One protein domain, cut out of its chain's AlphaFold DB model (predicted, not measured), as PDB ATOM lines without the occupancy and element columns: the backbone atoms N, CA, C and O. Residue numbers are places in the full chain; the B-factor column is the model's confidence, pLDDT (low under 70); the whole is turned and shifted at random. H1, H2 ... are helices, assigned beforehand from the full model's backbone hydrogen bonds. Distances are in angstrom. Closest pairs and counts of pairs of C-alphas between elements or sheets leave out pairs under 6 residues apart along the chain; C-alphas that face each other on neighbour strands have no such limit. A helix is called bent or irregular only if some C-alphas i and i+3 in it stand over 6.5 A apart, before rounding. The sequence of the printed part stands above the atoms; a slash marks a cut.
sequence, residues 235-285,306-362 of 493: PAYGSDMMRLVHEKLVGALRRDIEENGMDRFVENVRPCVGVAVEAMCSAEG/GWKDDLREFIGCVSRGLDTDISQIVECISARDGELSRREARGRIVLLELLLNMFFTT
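This is residues 235 to 285 and 306 to 362 of the 493 residues of the protein "DUF5097 domain-containing protein" of Encephalitozoon cuniculi (UniProt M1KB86). H1 and H2 make a V, drawn together near Ile 257 and Phe 265, and H5 fills the space between them, giving an up-and-down bundle of three helices, each running against the one before. H3 crosses one side of this V from H1 to H2, and H4 folds back from H3 and packs on H5. The 108 printed residues, with five named helices, H1 to H5, and no named strand, are all helix in class. The whole is compact, radius of gyration of the C-alphas 13.5 A, spanning 42 by 32 by 20 A.

Find C-alpha 240 at (299.040, 379.487, 319.591); from there H1 runs 30.0 A to residue 260. H2, residues 262 to 281, 26.3 A, has a kink of 53 degrees near residue 269 and is irregular, C-alphas 268 and 271 being 7.3 A apart. Next come H3, residues 306 to 322, 24.5 A, and H4, residues 327 to 333. H5, residues 342 to 360, 26.8 A, ends at (279.835, 370.406, 310.734).

Start at H5, with H3 a hub touching three helices. H5 touches H2 at a shallow tilt of 25 degrees, opposite ways; the closest C-alphas, Val 269 and Met 358, are 5.3 A apart. Residues 355 to 359 touch H1, closest at Leu 253 and Phe 359, 6.2 A. H4 touches H5 at Cys 332 and Glu 344, 5.0 A, and forms a helical hairpin with H3. H3 touches H1 at Glu 247 and Trp 307, 6.2 A, and H2 at Val 266 and Leu 322, 6.0 A. H3 and H5 are apart. Every O i to N i+4 pair is within hydrogen-bond range in H1, H3 and H5; H2 has 14 of 16, H4 0 of 3, with 3 of 4 O i to N i+3 pairs.

The C-alphas of Asn 260 and Gly 338, the two farthest apart, are 42.1 A apart. Residues 286 to 305 are not printed, and the gap is 33.7 A. No link printed whole is long. Confidence is under 70 at residues 283 to 285 and 337.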
ATOM      1  N   PRO A 235     302.581 386.352 308.829       87.75
ATOM      2  CA  PRO A 235     303.404 385.595 307.884       87.75
ATOM      3  C   PRO A 235     303.854 384.220 308.394       87.75
ATOM      4  O   PRO A 235     303.814 383.251 307.634       87.75
ATOM      5  N   ALA A 236     304.184 384.095 309.684       87.19
ATOM      6  CA  ALA A 236     304.632 382.833 310.278       87.19
ATOM      7  C   ALA A 236     303.487 381.825 310.495       87.19
ATOM      8  O   ALA A 236     303.720 380.613 310.579       87.19
ATOM      9  N   TYR A 237     302.248 382.321 310.597       89.50
ATOM     10  CA  TYR A 237     301.059 381.543 310.955       89.50
ATOM     11  C   TYR A 237     301.269 380.711 312.235       89.50
ATOM     12  O   TYR A 237     300.760 379.599 312.363       89.50
ATOM     13  N   GLY A 238     302.066 381.244 313.167       85.00
ATOM     14  CA  GLY A 238     302.558 380.547 314.364       85.00
ATOM     15  C   GLY A 238     301.744 380.842 315.624       85.00
ATOM     16  O   GLY A 238     302.157 380.515 316.735       85.00
ATOM     17  N   SER A 239     300.593 381.502 315.485       88.56
ATOM     18  CA  SER A 239     299.731 381.836 316.618       88.56
ATOM     19  C   SER A 239     299.299 380.577 317.378       88.56
ATOM     20  O   SER A 239     298.693 379.671 316.803       88.56
ATOM     21  N   ASP A 240     299.507 380.561 318.699       87.31
ATOM     22  CA  ASP A 240     299.040 379.487 319.591       87.31
ATOM     23  C   ASP A 240     297.539 379.199 319.442       87.31
ATOM     24  O   ASP A 240     297.090 378.057 319.561       87.31
ATOM     25  N   MET A 241     296.754 380.241 319.166       88.12
ATOM     26  CA  MET A 241     295.327 380.111 318.904       88.12
ATOM     27  C   MET A 241     295.069 379.334 317.609       88.12
ATOM     28  O   MET A 241     294.205 378.460 317.612       88.12
ATOM     29  N   MET A 242     295.808 379.613 316.529       90.31
ATOM     30  CA  MET A 242     295.668 378.875 315.267       90.31
ATOM     31  C   MET A 242     296.072 377.421 315.428       90.31
ATOM     32  O   MET A 242     295.304 376.540 315.044       90.31
ATOM     33  N   ARG A 243     297.211 377.170 316.079       91.19
ATOM     34  CA  ARG A 243     297.634 375.815 316.435       91.19
ATOM     35  C   ARG A 243     296.520 375.064 317.165       91.19
ATOM     36  O   ARG A 243     296.132 373.980 316.745       91.19
ATOM     37  N   LEU A 244     295.958 375.659 318.222       89.31
ATOM     38  CA  LEU A 244     294.894 375.027 319.004       89.31
ATOM     39  C   LEU A 244     293.627 374.774 318.171       89.31
ATOM     40  O   LEU A 244     293.020 373.715 318.308       89.31
ATOM     41  N   VAL A 245     293.215 375.725 317.327       90.81
ATOM     42  CA  VAL A 245     292.054 375.569 316.431       90.81
ATOM     43  C   VAL A 245     292.263 374.381 315.491       90.81
ATOM     44  O   VAL A 245     291.409 373.494 315.437       90.81
ATOM     45  N   HIS A 246     293.407 374.326 314.806       93.31
ATOM     46  CA  HIS A 246     293.730 373.266 313.850       93.31
ATOM     47  C   HIS A 246     293.845 371.898 314.522       93.31
ATOM     48  O   HIS A 246     293.172 370.962 314.096       93.31
ATOM     49  N   GLU A 247     294.594 371.785 315.624       92.25
ATOM     50  CA  GLU A 247     294.720 370.534 316.392       92.25
ATOM     51  C   GLU A 247     293.349 369.984 316.819       92.25
ATOM     52  O   GLU A 247     293.098 368.777 316.770       92.25
ATOM     53  N   LYS A 248     292.432 370.863 317.246       91.50
ATOM     54  CA  LYS A 248     291.097 370.458 317.709       91.50
ATOM     55  C   LYS A 248     290.186 370.043 316.565       91.50
ATOM     56  O   LYS A 248     289.476 369.048 316.719       91.50
ATOM     57  N   LEU A 249     290.208 370.769 315.449       93.19
ATOM     58  CA  LEU A 249     289.427 370.419 314.263       93.19
ATOM     59  C   LEU A 249     289.923 369.105 313.660       93.19
ATOM     60  O   LEU A 249     289.141 368.167 313.537       93.19
ATOM     61  N   VAL A 250     291.226 368.988 313.391       95.06
ATOM     62  CA  VAL A 250     291.828 367.764 312.838       95.06
ATOM     63  C   VAL A 250     291.597 366.576 313.770       95.06
ATOM     64  O   VAL A 250     291.166 365.520 313.316       95.06
ATOM     65  N   GLY A 251     291.792 366.737 315.081       93.31
ATOM     66  CA  GLY A 251     291.537 365.665 316.048       93.31
ATOM     67  C   GLY A 251     290.062 365.253 316.155       93.31
ATOM     68  O   GLY A 251     289.764 364.098 316.460       93.31
ATOM     69  N   ALA A 252     289.110 366.161 315.920       91.62
ATOM     70  CA  ALA A 252     287.691 365.806 315.847       91.62
ATOM     71  C   ALA A 252     287.358 365.053 314.552       91.62
ATOM     72  O   ALA A 252     286.665 364.044 314.603       91.62
ATOM     73  N   LEU A 253     287.905 365.500 313.420       95.75
ATOM     74  CA  LEU A 253     287.699 364.874 312.114       95.75
ATOM     75  C   LEU A 253     288.330 363.479 312.032       95.75
ATOM     76  O   LEU A 253     287.698 362.555 311.535       95.75
ATOM     77  N   ARG A 254     289.540 363.295 312.579       95.81
ATOM     78  CA  ARG A 254     290.187 361.975 312.665       95.81
ATOM     79  C   ARG A 254     289.348 360.988 313.478       95.81
ATOM     80  O   ARG A 254     289.162 359.864 313.033       95.81
ATOM     81  N   ARG A 255     288.775 361.420 314.607       93.94
ATOM     82  CA  ARG A 255     287.852 360.578 315.389       93.94
ATOM     83  C   ARG A 255     286.597 360.205 314.604       93.94
ATOM     84  O   ARG A 255     286.197 359.052 314.645       93.94
ATOM     85  N   ASP A 256     286.012 361.137 313.848       94.31
ATOM     86  CA  ASP A 256     284.850 360.826 313.003       94.31
ATOM     87  C   ASP A 256     285.197 359.783 311.923       94.31
ATOM     88  O   ASP A 256     284.410 358.868 311.695       94.31
ATOM     89  N   ILE A 257     286.399 359.848 311.334       96.06
ATOM     90  CA  ILE A 257     286.916 358.827 310.402       96.06
ATOM     91  C   ILE A 257     287.122 357.475 311.101       96.06
ATOM     92  O   ILE A 257     286.763 356.443 310.540       96.06
ATOM     93  N   GLU A 258     287.702 357.460 312.303       95.94
ATOM     94  CA  GLU A 258     287.921 356.235 313.087       95.94
ATOM     95  C   GLU A 258     286.598 355.557 313.477       95.94
ATOM     96  O   GLU A 258     286.496 354.331 313.438       95.94
ATOM     97  N   GLU A 259     285.578 356.346 313.824       94.81
ATOM     98  CA  GLU A 259     284.267 355.860 314.267       94.81
ATOM     99  C   GLU A 259     283.348 355.463 313.099       94.81
ATOM    100  O   GLU A 259     282.635 354.462 313.189       94.81
ATOM    101  N   ASN A 260     283.350 356.227 312.000       93.75
ATOM    102  CA  ASN A 260     282.400 356.063 310.890       93.75
ATOM    103  C   ASN A 260     283.008 355.471 309.610       93.75
ATOM    104  O   ASN A 260     282.259 355.103 308.702       93.75
ATOM    105  N   GLY A 261     284.335 355.372 309.533       95.81
ATOM    106  CA  GLY A 261     285.069 354.941 308.347       95.81
ATOM    107  C   GLY A 261     285.305 356.064 307.331       95.81
ATOM    108  O   GLY A 261     284.501 356.985 307.175       95.81
ATOM    109  N   MET A 262     286.418 355.958 306.594       95.50
ATOM    110  CA  MET A 262     286.834 356.952 305.595       95.50
ATOM    111  C   MET A 262     285.801 357.132 304.475       95.50
ATOM    112  O   MET A 262     285.515 358.264 304.106       95.50
ATOM    113  N   ASP A 263     285.203 356.053 303.965       93.94
ATOM    114  CA  ASP A 263     284.277 356.127 302.824       93.94
ATOM    115  C   ASP A 263     283.054 357.005 303.133       93.94
ATOM    116  O   ASP A 263     282.692 357.891 302.356       93.94
ATOM    117  N   ARG A 264     282.458 356.816 304.317       92.62
ATOM    118  CA  ARG A 264     281.310 357.607 304.777       92.62
ATOM    119  C   ARG A 264     281.704 359.044 305.100       92.62
ATOM    120  O   ARG A 264     280.935 359.966 304.836       92.62
ATOM    121  N   PHE A 265     282.889 359.242 305.675       94.62
ATOM    122  CA  PHE A 265     283.430 360.578 305.909       94.62
ATOM    123  C   PHE A 265     283.563 361.350 304.589       94.62
ATOM    124  O   PHE A 265     283.013 362.440 304.457       94.62
ATOM    125  N   VAL A 266     284.214 360.744 303.592       94.00
ATOM    126  CA  VAL A 266     284.430 361.278 302.238       94.00
ATOM    127  C   VAL A 266     283.112 361.643 301.554       94.00
ATOM    128  O   VAL A 266     283.013 362.721 300.968       94.00
ATOM    129  N   GLU A 267     282.088 360.791 301.647       90.88
ATOM    130  CA  GLU A 267     280.750 361.077 301.110       90.88
ATOM    131  C   GLU A 267     280.161 362.367 301.704       90.88
ATOM    132  O   GLU A 267     279.682 363.229 300.965       90.88
ATOM    133  N   ASN A 268     280.275 362.541 303.023       90.38
ATOM    134  CA  ASN A 268     279.746 363.707 303.726       90.38
ATOM    135  C   ASN A 268     280.522 364.998 303.420       90.38
ATOM    136  O   ASN A 268     279.913 366.062 303.315       90.38
ATOM    137  N   VAL A 269     281.852 364.925 303.287       92.94
ATOM    138  CA  VAL A 269     282.701 366.119 303.118       92.94
ATOM    139  C   VAL A 269     282.902 366.551 301.669       92.94
ATOM    140  O   VAL A 269     283.356 367.672 301.433       92.94
ATOM    141  N   ARG A 270     282.559 365.707 300.688       92.69
ATOM    142  CA  ARG A 270     282.724 366.002 299.254       92.69
ATOM    143  C   ARG A 270     282.168 367.379 298.841       92.69
ATOM    144  O   ARG A 270     282.898 368.099 298.159       92.69
ATOM    145  N   PRO A 271     280.965 367.811 299.274       89.31
ATOM    146  CA  PRO A 271     280.461 369.146 298.942       89.31
ATOM    147  C   PRO A 271     281.329 370.272 299.521       89.31
ATOM    148  O   PRO A 271     281.578 371.271 298.850       89.31
ATOM    149  N   CYS A 272     281.843 370.103 300.745       92.19
ATOM    150  CA  CYS A 272     282.711 371.087 301.395       92.19
ATOM    151  C   CYS A 272     284.026 371.268 300.630       92.19
ATOM    152  O   CYS A 272     284.520 372.387 300.502       92.19
ATOM    153  N   VAL A 273     284.573 370.166 300.107       91.56
ATOM    154  CA  VAL A 273     285.790 370.189 299.291       91.56
ATOM    155  C   VAL A 273     285.554 370.890 297.956       91.56
ATOM    156  O   VAL A 273     286.372 371.723 297.576       91.56
ATOM    157  N   GLY A 274     284.421 370.633 297.290       87.75
ATOM    158  CA  GLY A 274     284.052 371.327 296.051       87.75
ATOM    159  C   GLY A 274     284.039 372.850 296.214       87.75
ATOM    160  O   GLY A 274     284.727 373.555 295.479       87.75
ATOM    161  N   VAL A 275     283.367 373.347 297.260       88.62
ATOM    162  CA  VAL A 275     283.314 374.788 297.575       88.62
ATOM    163  C   VAL A 275     284.707 375.366 297.850       88.62
ATOM    164  O   VAL A 275     285.020 376.471 297.407       88.62
ATOM    165  N   ALA A 276     285.563 374.635 298.569       89.88
ATOM    166  CA  ALA A 276     286.918 375.094 298.871       89.88
ATOM    167  C   ALA A 276     287.790 375.199 297.609       89.88
ATOM    168  O   ALA A 276     288.521 376.177 297.446       89.88
ATOM    169  N   VAL A 277     287.683 374.231 296.693       88.69
ATOM    170  CA  VAL A 277     288.388 374.252 295.402       88.69
ATOM    171  C   VAL A 277     287.911 375.428 294.546       88.69
ATOM    172  O   VAL A 277     288.734 376.209 294.068       88.69
ATOM    173  N   GLU A 278     286.598 375.627 294.416       87.12
ATOM    174  CA  GLU A 278     286.025 376.754 293.667       87.12
ATOM    175  C   GLU A 278     286.459 378.114 294.229       87.12
ATOM    176  O   GLU A 278     286.801 379.029 293.470       87.12
ATOM    177  N   ALA A 279     286.493 378.245 295.557       86.00
ATOM    178  CA  ALA A 279     286.937 379.461 296.231       86.00
ATOM    179  C   ALA A 279     288.421 379.769 295.972       86.00
ATOM    180  O   ALA A 279     288.787 380.941 295.860       86.00
ATOM    181  N   MET A 280     289.266 378.739 295.853       83.38
ATOM    182  CA  MET A 280     290.684 378.892 295.508       83.38
ATOM    183  C   MET A 280     290.880 379.262 294.035       83.38
ATOM    184  O   MET A 280     291.672 380.157 293.743       83.38
ATOM    185  N   CYS A 281     290.135 378.644 293.113       81.25
ATOM    186  CA  CYS A 281     290.208 378.963 291.683       81.25
ATOM    187  C   CYS A 281     289.688 380.375 291.374       81.25
ATOM    188  O   CYS A 281     290.264 381.090 290.560       81.25
ATOM    189  N   SER A 282     288.630 380.816 292.058       74.00
ATOM    190  CA  SER A 282     288.033 382.146 291.853       74.00
ATOM    191  C   SER A 282     288.915 383.296 292.355       74.00
ATOM    192  O   SER A 282     288.679 384.454 292.008       74.00
ATOM    193  N   ALA A 283     289.927 382.998 293.175       64.06
ATOM    194  CA  ALA A 283     290.907 383.979 293.629       64.06
ATOM    195  C   ALA A 283     291.950 384.324 292.546       64.06
ATOM    196  O   ALA A 283     292.657 385.323 292.685       64.06
ATOM    197  N   GLU A 284     292.039 383.541 291.464       58.97
ATOM    198  CA  GLU A 284     292.940 383.793 290.338       58.97
ATOM    199  C   GLU A 284     292.300 384.784 289.351       58.97
ATOM    200  O   GLU A 284     291.634 384.423 288.382       58.97
ATOM    201  N   GLY A 285     292.483 386.081 289.604       55.81
ATOM    202  CA  GLY A 285     292.166 387.103 288.607       55.81
ATOM    203  C   GLY A 285     293.067 386.973 287.360       55.81
ATOM    204  O   GLY A 285     294.211 386.531 287.477       55.81
ATOM    205  N   GLY A 306     304.665 370.498 314.836       83.38
ATOM    206  CA  GLY A 306     304.057 369.193 314.526       83.38
ATOM    207  C   GLY A 306     302.589 369.256 314.078       83.38
ATOM    208  O   GLY A 306     302.156 368.438 313.277       83.38
ATOM    209  N   TRP A 307     301.841 370.284 314.492       90.38
ATOM    210  CA  TRP A 307     300.452 370.475 314.068       90.38
ATOM    211  C   TRP A 307     300.297 370.793 312.568       90.38
ATOM    212  O   TRP A 307     299.285 370.421 311.973       90.38
ATOM    213  N   LYS A 308     301.275 371.472 311.941       92.69
ATOM    214  CA  LYS A 308     301.256 371.754 310.494       92.69
ATOM    215  C   LYS A 308     301.453 370.463 309.705       92.69
ATOM    216  O   LYS A 308     300.767 370.249 308.709       92.69
ATOM    217  N   ASP A 309     302.334 369.586 310.180       91.81
ATOM    218  CA  ASP A 309     302.549 368.262 309.591       91.81
ATOM    219  C   ASP A 309     301.314 367.372 309.745       91.81
ATOM    220  O   ASP A 309     300.858 366.791 308.761       91.81
ATOM    221  N   ASP A 310     300.703 367.348 310.933       93.38
ATOM    222  CA  ASP A 310     299.463 366.604 311.190       93.38
ATOM    223  C   ASP A 310     298.315 367.062 310.279       93.38
ATOM    224  O   ASP A 310     297.500 366.248 309.822       93.38
ATOM    225  N   LEU A 311     298.243 368.370 310.015       95.50
ATOM    226  CA  LEU A 311     297.270 368.967 309.111       95.50
ATOM    227  C   LEU A 311     297.548 368.595 307.647       95.50
ATOM    228  O   LEU A 311     296.618 368.204 306.940       95.50
ATOM    229  N   ARG A 312     298.806 368.669 307.189       95.38
ATOM    230  CA  ARG A 312     299.200 368.239 305.834       95.38
ATOM    231  C   ARG A 312     298.903 366.760 305.615       95.38
ATOM    232  O   ARG A 312     298.324 366.398 304.593       95.38
ATOM    233  N   GLU A 313     299.244 365.914 306.585       95.62
ATOM    234  CA  GLU A 313     298.946 364.482 306.549       95.62
ATOM    235  C   GLU A 313     297.435 364.244 306.456       95.62
ATOM    236  O   GLU A 313     296.977 363.477 305.606       95.62
ATOM    237  N   PHE A 314     296.653 364.934 307.292       97.19
ATOM    238  CA  PHE A 314     295.199 364.823 307.287       97.19
ATOM    239  C   PHE A 314     294.605 365.212 305.927       97.19
ATOM    240  O   PHE A 314     293.855 364.428 305.344       97.19
ATOM    241  N   ILE A 315     294.977 366.372 305.381       96.81
ATOM    242  CA  ILE A 315     294.490 366.827 304.072       96.81
ATOM    243  C   ILE A 315     294.942 365.885 302.950       96.81
ATOM    244  O   ILE A 315     294.148 365.582 302.058       96.81
ATOM    245  N   GLY A 316     296.155 365.333 303.019       96.06
ATOM    246  CA  GLY A 316     296.618 364.306 302.083       96.06
ATOM    247  C   GLY A 316     295.791 363.015 302.154       96.06
ATOM    248  O   GLY A 316     295.468 362.422 301.124       96.06
ATOM    249  N   CYS A 317     295.390 362.585 303.352       95.69
ATOM    250  CA  CYS A 317     294.480 361.452 303.533       95.69
ATOM    251  C   CYS A 317     293.094 361.721 302.935       95.69
ATOM    252  O   CYS A 317     292.586 360.870 302.204       95.69
ATOM    253  N   VAL A 318     292.520 362.900 303.185       95.94
ATOM    254  CA  VAL A 318     291.217 363.299 302.626       95.94
ATOM    255  C   VAL A 318     291.275 363.410 301.098       95.94
ATOM    256  O   VAL A 318     290.392 362.888 300.421       95.94
ATOM    257  N   SER A 319     292.346 363.993 300.548       95.88
ATOM    258  CA  SER A 319     292.564 364.119 299.095       95.88
ATOM    259  C   SER A 319     292.559 362.757 298.400       95.88
ATOM    260  O   SER A 319     291.867 362.560 297.402       95.88
ATOM    261  N   ARG A 320     293.292 361.784 298.967       95.56
ATOM    262  CA  ARG A 320     293.333 360.406 298.453       95.56
ATOM    263  C   ARG A 320     291.978 359.710 298.541       95.56
ATOM    264  O   ARG A 320     291.634 358.969 297.632       95.56
ATOM    265  N   GLY A 321     291.224 359.938 299.618       92.31
ATOM    266  CA  GLY A 321     289.889 359.360 299.784       92.31
ATOM    267  C   GLY A 321     288.861 359.915 298.791       92.31
ATOM    268  O   GLY A 321     287.990 359.180 298.335       92.31
ATOM    269  N   LEU A 322     288.971 361.197 298.433       91.50
ATOM    270  CA  LEU A 322     288.060 361.871 297.500       91.50
ATOM    271  C   LEU A 322     288.420 361.699 296.021       91.50
ATOM    272  O   LEU A 322     287.582 362.020 295.180       91.50
ATOM    273  N   ASP A 323     289.634 361.237 295.714       92.06
ATOM    274  CA  ASP A 323     290.229 361.315 294.372       92.06
ATOM    275  C   ASP A 323     290.211 362.759 293.828       92.06
ATOM    276  O   ASP A 323     289.821 363.050 292.700       92.06
ATOM    277  N   THR A 324     290.545 363.720 294.694       91.88
ATOM    278  CA  THR A 324     290.614 365.150 294.365       91.88
ATOM    279  C   THR A 324     291.792 365.754 295.112       91.88
ATOM    280  O   THR A 324     291.828 365.717 296.341       91.88
ATOM    281  N   ASP A 325     292.768 366.299 294.383       90.25
ATOM    282  CA  ASP A 325     293.938 366.913 295.005       90.25
ATOM    283  C   ASP A 325     293.589 368.286 295.587       90.25
ATOM    284  O   ASP A 325     293.337 369.246 294.858       90.25
ATOM    285  N   ILE A 326     293.592 368.371 296.916       91.69
ATOM    286  CA  ILE A 326     293.419 369.621 297.664       91.69
ATOM    287  C   ILE A 326     294.662 369.997 298.473       91.69
ATOM    288  O   ILE A 326     294.605 370.867 299.345       91.69
ATOM    289  N   SER A 327     295.807 369.381 298.174       88.75
ATOM    290  CA  SER A 327     297.071 369.628 298.882       88.75
ATOM    291  C   SER A 327     297.535 371.081 298.740       88.75
ATOM    292  O   SER A 327     298.130 371.635 299.661       88.75
ATOM    293  N   GLN A 328     297.179 371.748 297.639       86.94
ATOM    294  CA  GLN A 328     297.488 373.166 297.425       86.94
ATOM    295  C   GLN A 328     296.862 374.086 298.488       86.94
ATOM    296  O   GLN A 328     297.404 375.148 298.787       86.94
ATOM    297  N   ILE A 329     295.747 373.680 299.114       86.62
ATOM    298  CA  ILE A 329     295.088 374.476 300.163       86.62
ATOM    299  C   ILE A 329     295.986 374.595 301.401       86.62
ATOM    300  O   ILE A 329     295.985 375.635 302.056       86.62
ATOM    301  N   VAL A 330     296.791 373.576 301.720       89.62
ATOM    302  CA  VAL A 330     297.680 373.605 302.896       89.62
ATOM    303  C   VAL A 330     299.029 374.267 302.633       89.62
ATOM    304  O   VAL A 330     299.758 374.525 303.585       89.62
ATOM    305  N   GLU A 331     299.367 374.628 301.394       87.44
ATOM    306  CA  GLU A 331     300.620 375.350 301.117       87.44
ATOM    307  C   GLU A 331     300.661 376.719 301.814       87.44
ATOM    308  O   GLU A 331     301.729 377.173 302.233       87.44
ATOM    309  N   CYS A 332     299.492 377.334 302.031       86.69
ATOM    310  CA  CYS A 332     299.349 378.664 302.624       86.69
ATOM    311  C   CYS A 332     299.791 378.775 304.098       86.69
ATOM    312  O   CYS A 332     299.965 379.892 304.590       86.69
ATOM    313  N   ILE A 333     299.968 377.660 304.819       88.12
ATOM    314  CA  ILE A 333     300.378 377.667 306.241       88.12
ATOM    315  C   ILE A 333     301.897 377.634 306.431       88.12
ATOM    316  O   ILE A 333     302.375 377.734 307.562       88.12
ATOM    317  N   SER A 334     302.654 377.439 305.351       84.56
ATOM    318  CA  SER A 334     304.113 377.386 305.416       84.56
ATOM    319  C   SER A 334     304.661 378.775 305.740       84.56
ATOM    320  O   SER A 334     304.201 379.772 305.181       84.56
ATOM    321  N   ALA A 335     305.618 378.838 306.667       73.25
ATOM    322  CA  ALA A 335     306.255 380.095 307.038       73.25
ATOM    323  C   ALA A 335     307.011 380.678 305.836       73.25
ATOM    324  O   ALA A 335     307.562 379.934 305.019       73.25
ATOM    325  N   ARG A 336     307.039 382.009 305.728       71.88
ATOM    326  CA  ARG A 336     307.802 382.717 304.700       71.88
ATOM    327  C   ARG A 336     308.541 383.910 305.277       71.88
ATOM    328  O   ARG A 336     308.032 384.599 306.159       71.88
ATOM    329  N   ASP A 337     309.702 384.174 304.694       66.38
ATOM    330  CA  ASP A 337     310.426 385.422 304.877       66.38
ATOM    331  C   ASP A 337     309.769 386.500 303.999       66.38
ATOM    332  O   ASP A 337     309.973 386.530 302.785       66.38
ATOM    333  N   GLY A 338     308.939 387.365 304.590       75.62
ATOM    334  CA  GLY A 338     308.352 388.515 303.891       75.62
ATOM    335  C   GLY A 338     306.893 388.809 304.234       75.62
ATOM    336  O   GLY A 338     306.310 388.223 305.144       75.62
ATOM    337  N   GLU A 339     306.313 389.760 303.498       81.06
ATOM    338  CA  GLU A 339     304.897 390.116 303.615       81.06
ATOM    339  C   GLU A 339     304.002 389.011 303.040       81.06
ATOM    340  O   GLU A 339     304.290 388.430 301.992       81.06
ATOM    341  N   LEU A 340     302.897 388.734 303.732       85.44
ATOM    342  CA  LEU A 340     301.914 387.746 303.311       85.44
ATOM    343  C   LEU A 340     301.103 388.279 302.125       85.44
ATOM    344  O   LEU A 340     300.495 389.348 302.206       85.44
ATOM    345  N   SER A 341     301.026 387.517 301.036       86.50
ATOM    346  CA  SER A 341     300.176 387.892 299.907       86.50
ATOM    347  C   SER A 341     298.691 387.726 300.244       86.50
ATOM    348  O   SER A 341     298.286 386.859 301.026       86.50
ATOM    349  N   ARG A 342     297.831 388.501 299.572       85.12
ATOM    350  CA  ARG A 342     296.372 388.357 299.698       85.12
ATOM    351  C   ARG A 342     295.890 386.942 299.354       85.12
ATOM    352  O   ARG A 342     294.973 386.440 299.999       85.12
ATOM    353  N   ARG A 343     296.518 386.289 298.368       85.69
ATOM    354  CA  ARG A 343     296.214 384.904 297.971       85.69
ATOM    355  C   ARG A 343     296.464 383.926 299.117       85.69
ATOM    356  O   ARG A 343     295.639 383.052 299.358       85.69
ATOM    357  N   GLU A 344     297.563 384.081 299.844       88.12
ATOM    358  CA  GLU A 344     297.889 383.207 300.977       88.12
ATOM    359  C   GLU A 344     296.969 383.455 302.168       88.12
ATOM    360  O   GLU A 344     296.469 382.499 302.762       88.12
ATOM    361  N   ALA A 345     296.679 384.723 302.478       89.50
ATOM    362  CA  ALA A 345     295.705 385.075 303.507       89.50
ATOM    363  C   ALA A 345     294.321 384.476 303.192       89.50
ATOM    364  O   ALA A 345     293.693 383.863 304.058       89.50
ATOM    365  N   ARG A 346     293.882 384.565 301.927       89.50
ATOM    366  CA  ARG A 346     292.659 383.912 301.436       89.50
ATOM    367  C   ARG A 346     292.743 382.392 301.558       89.50
ATOM    368  O   ARG A 346     291.796 381.787 302.046       89.50
ATOM    369  N   GLY A 347     293.862 381.781 301.177       91.69
ATOM    370  CA  GLY A 347     294.078 380.338 301.317       91.69
ATOM    371  C   GLY A 347     293.909 379.862 302.760       91.69
ATOM    372  O   GLY A 347     293.230 378.868 303.008       91.69
ATOM    373  N   ARG A 348     294.419 380.628 303.733       93.44
ATOM    374  CA  ARG A 348     294.258 380.340 305.170       93.44
ATOM    375  C   ARG A 348     292.807 380.453 305.633       93.44
ATOM    376  O   ARG A 348     292.375 379.656 306.464       93.44
ATOM    377  N   ILE A 349     292.054 381.419 305.101       94.12
ATOM    378  CA  ILE A 349     290.607 381.550 305.344       94.12
ATOM    379  C   ILE A 349     289.874 380.326 304.789       94.12
ATOM    380  O   ILE A 349     289.150 379.672 305.534       94.12
ATOM    381  N   VAL A 350     290.119 379.971 303.524       94.25
ATOM    382  CA  VAL A 350     289.476 378.826 302.856       94.25
ATOM    383  C   VAL A 350     289.796 377.515 303.570       94.25
ATOM    384  O   VAL A 350     288.907 376.693 303.773       94.25
ATOM    385  N   LEU A 351     291.038 377.327 304.016       95.88
ATOM    386  CA  LEU A 351     291.446 376.170 304.810       95.88
ATOM    387  C   LEU A 351     290.649 376.059 306.121       95.88
ATOM    388  O   LEU A 351     290.170 374.978 306.465       95.88
ATOM    389  N   LEU A 352     290.485 377.164 306.851       95.81
ATOM    390  CA  LEU A 352     289.695 377.185 308.086       95.81
ATOM    391  C   LEU A 352     288.206 376.933 307.820       95.81
ATOM    392  O   LEU A 352     287.584 376.172 308.561       95.81
ATOM    393  N   GLU A 353     287.641 377.535 306.770       95.25
ATOM    394  CA  GLU A 353     286.261 377.277 306.342       95.25
ATOM    395  C   GLU A 353     286.064 375.807 305.976       95.25
ATOM    396  O   GLU A 353     285.107 375.189 306.432       95.25
ATOM    397  N   LEU A 354     286.997 375.222 305.224       95.81
ATOM    398  CA  LEU A 354     286.971 373.815 304.848       95.81
ATOM    399  C   LEU A 354     286.957 372.911 306.088       95.81
ATOM    400  O   LEU A 354     286.071 372.069 306.216       95.81
ATOM    401  N   LEU A 355     287.889 373.102 307.026       96.38
ATOM    402  CA  LEU A 355     287.960 372.293 308.249       96.38
ATOM    403  C   LEU A 355     286.699 372.429 309.112       96.38
ATOM    404  O   LEU A 355     286.196 371.427 309.622       96.38
ATOM    405  N   LEU A 356     286.166 373.646 309.260       94.88
ATOM    406  CA  LEU A 356     284.918 373.886 309.988       94.88
ATOM    407  C   LEU A 356     283.719 373.239 309.295       94.88
ATOM    408  O   LEU A 356     282.910 372.594 309.958       94.88
ATOM    409  N   ASN A 357     283.621 373.361 307.972       93.69
ATOM    410  CA  ASN A 357     282.533 372.772 307.201       93.69
ATOM    411  C   ASN A 357     282.570 371.245 307.278       93.69
ATOM    412  O   ASN A 357     281.552 370.641 307.598       93.69
ATOM    413  N   MET A 358     283.743 370.624 307.110       94.50
ATOM    414  CA  MET A 358     283.902 369.182 307.330       94.50
ATOM    415  C   MET A 358     283.478 368.796 308.745       94.50
ATOM    416  O   MET A 358     282.733 367.834 308.933       94.50
ATOM    417  N   PHE A 359     283.878 369.583 309.743       93.62
ATOM    418  CA  PHE A 359     283.511 369.333 311.129       93.62
ATOM    419  C   PHE A 359     281.990 369.392 311.337       93.62
ATOM    420  O   PHE A 359     281.430 368.550 312.040       93.62
ATOM    421  N   PHE A 360     281.294 370.313 310.671       91.38
ATOM    422  CA  PHE A 360     279.835 370.406 310.734       91.38
ATOM    423  C   PHE A 360     279.108 369.227 310.080       91.38
ATOM    424  O   PHE A 360     277.957 368.952 310.421       91.38
ATOM    425  N   THR A 361     279.776 368.488 309.193       90.56
ATOM    426  CA  THR A 361     279.234 367.250 308.615       90.56
ATOM    427  C   THR A 361     279.433 366.013 309.498       90.56
ATOM    428  O   THR A 361     278.922 364.942 309.165       90.56
ATOM    429  N   THR A 362     280.119 366.130 310.638       89.00
ATOM    430  CA  THR A 362     280.320 364.997 311.559       89.00
ATOM    431  C   THR A 362     279.025 364.623 312.282       89.00
ATOM    432  O   THR A 362     278.162 365.471 312.548       89.00
TER     433      THR A 362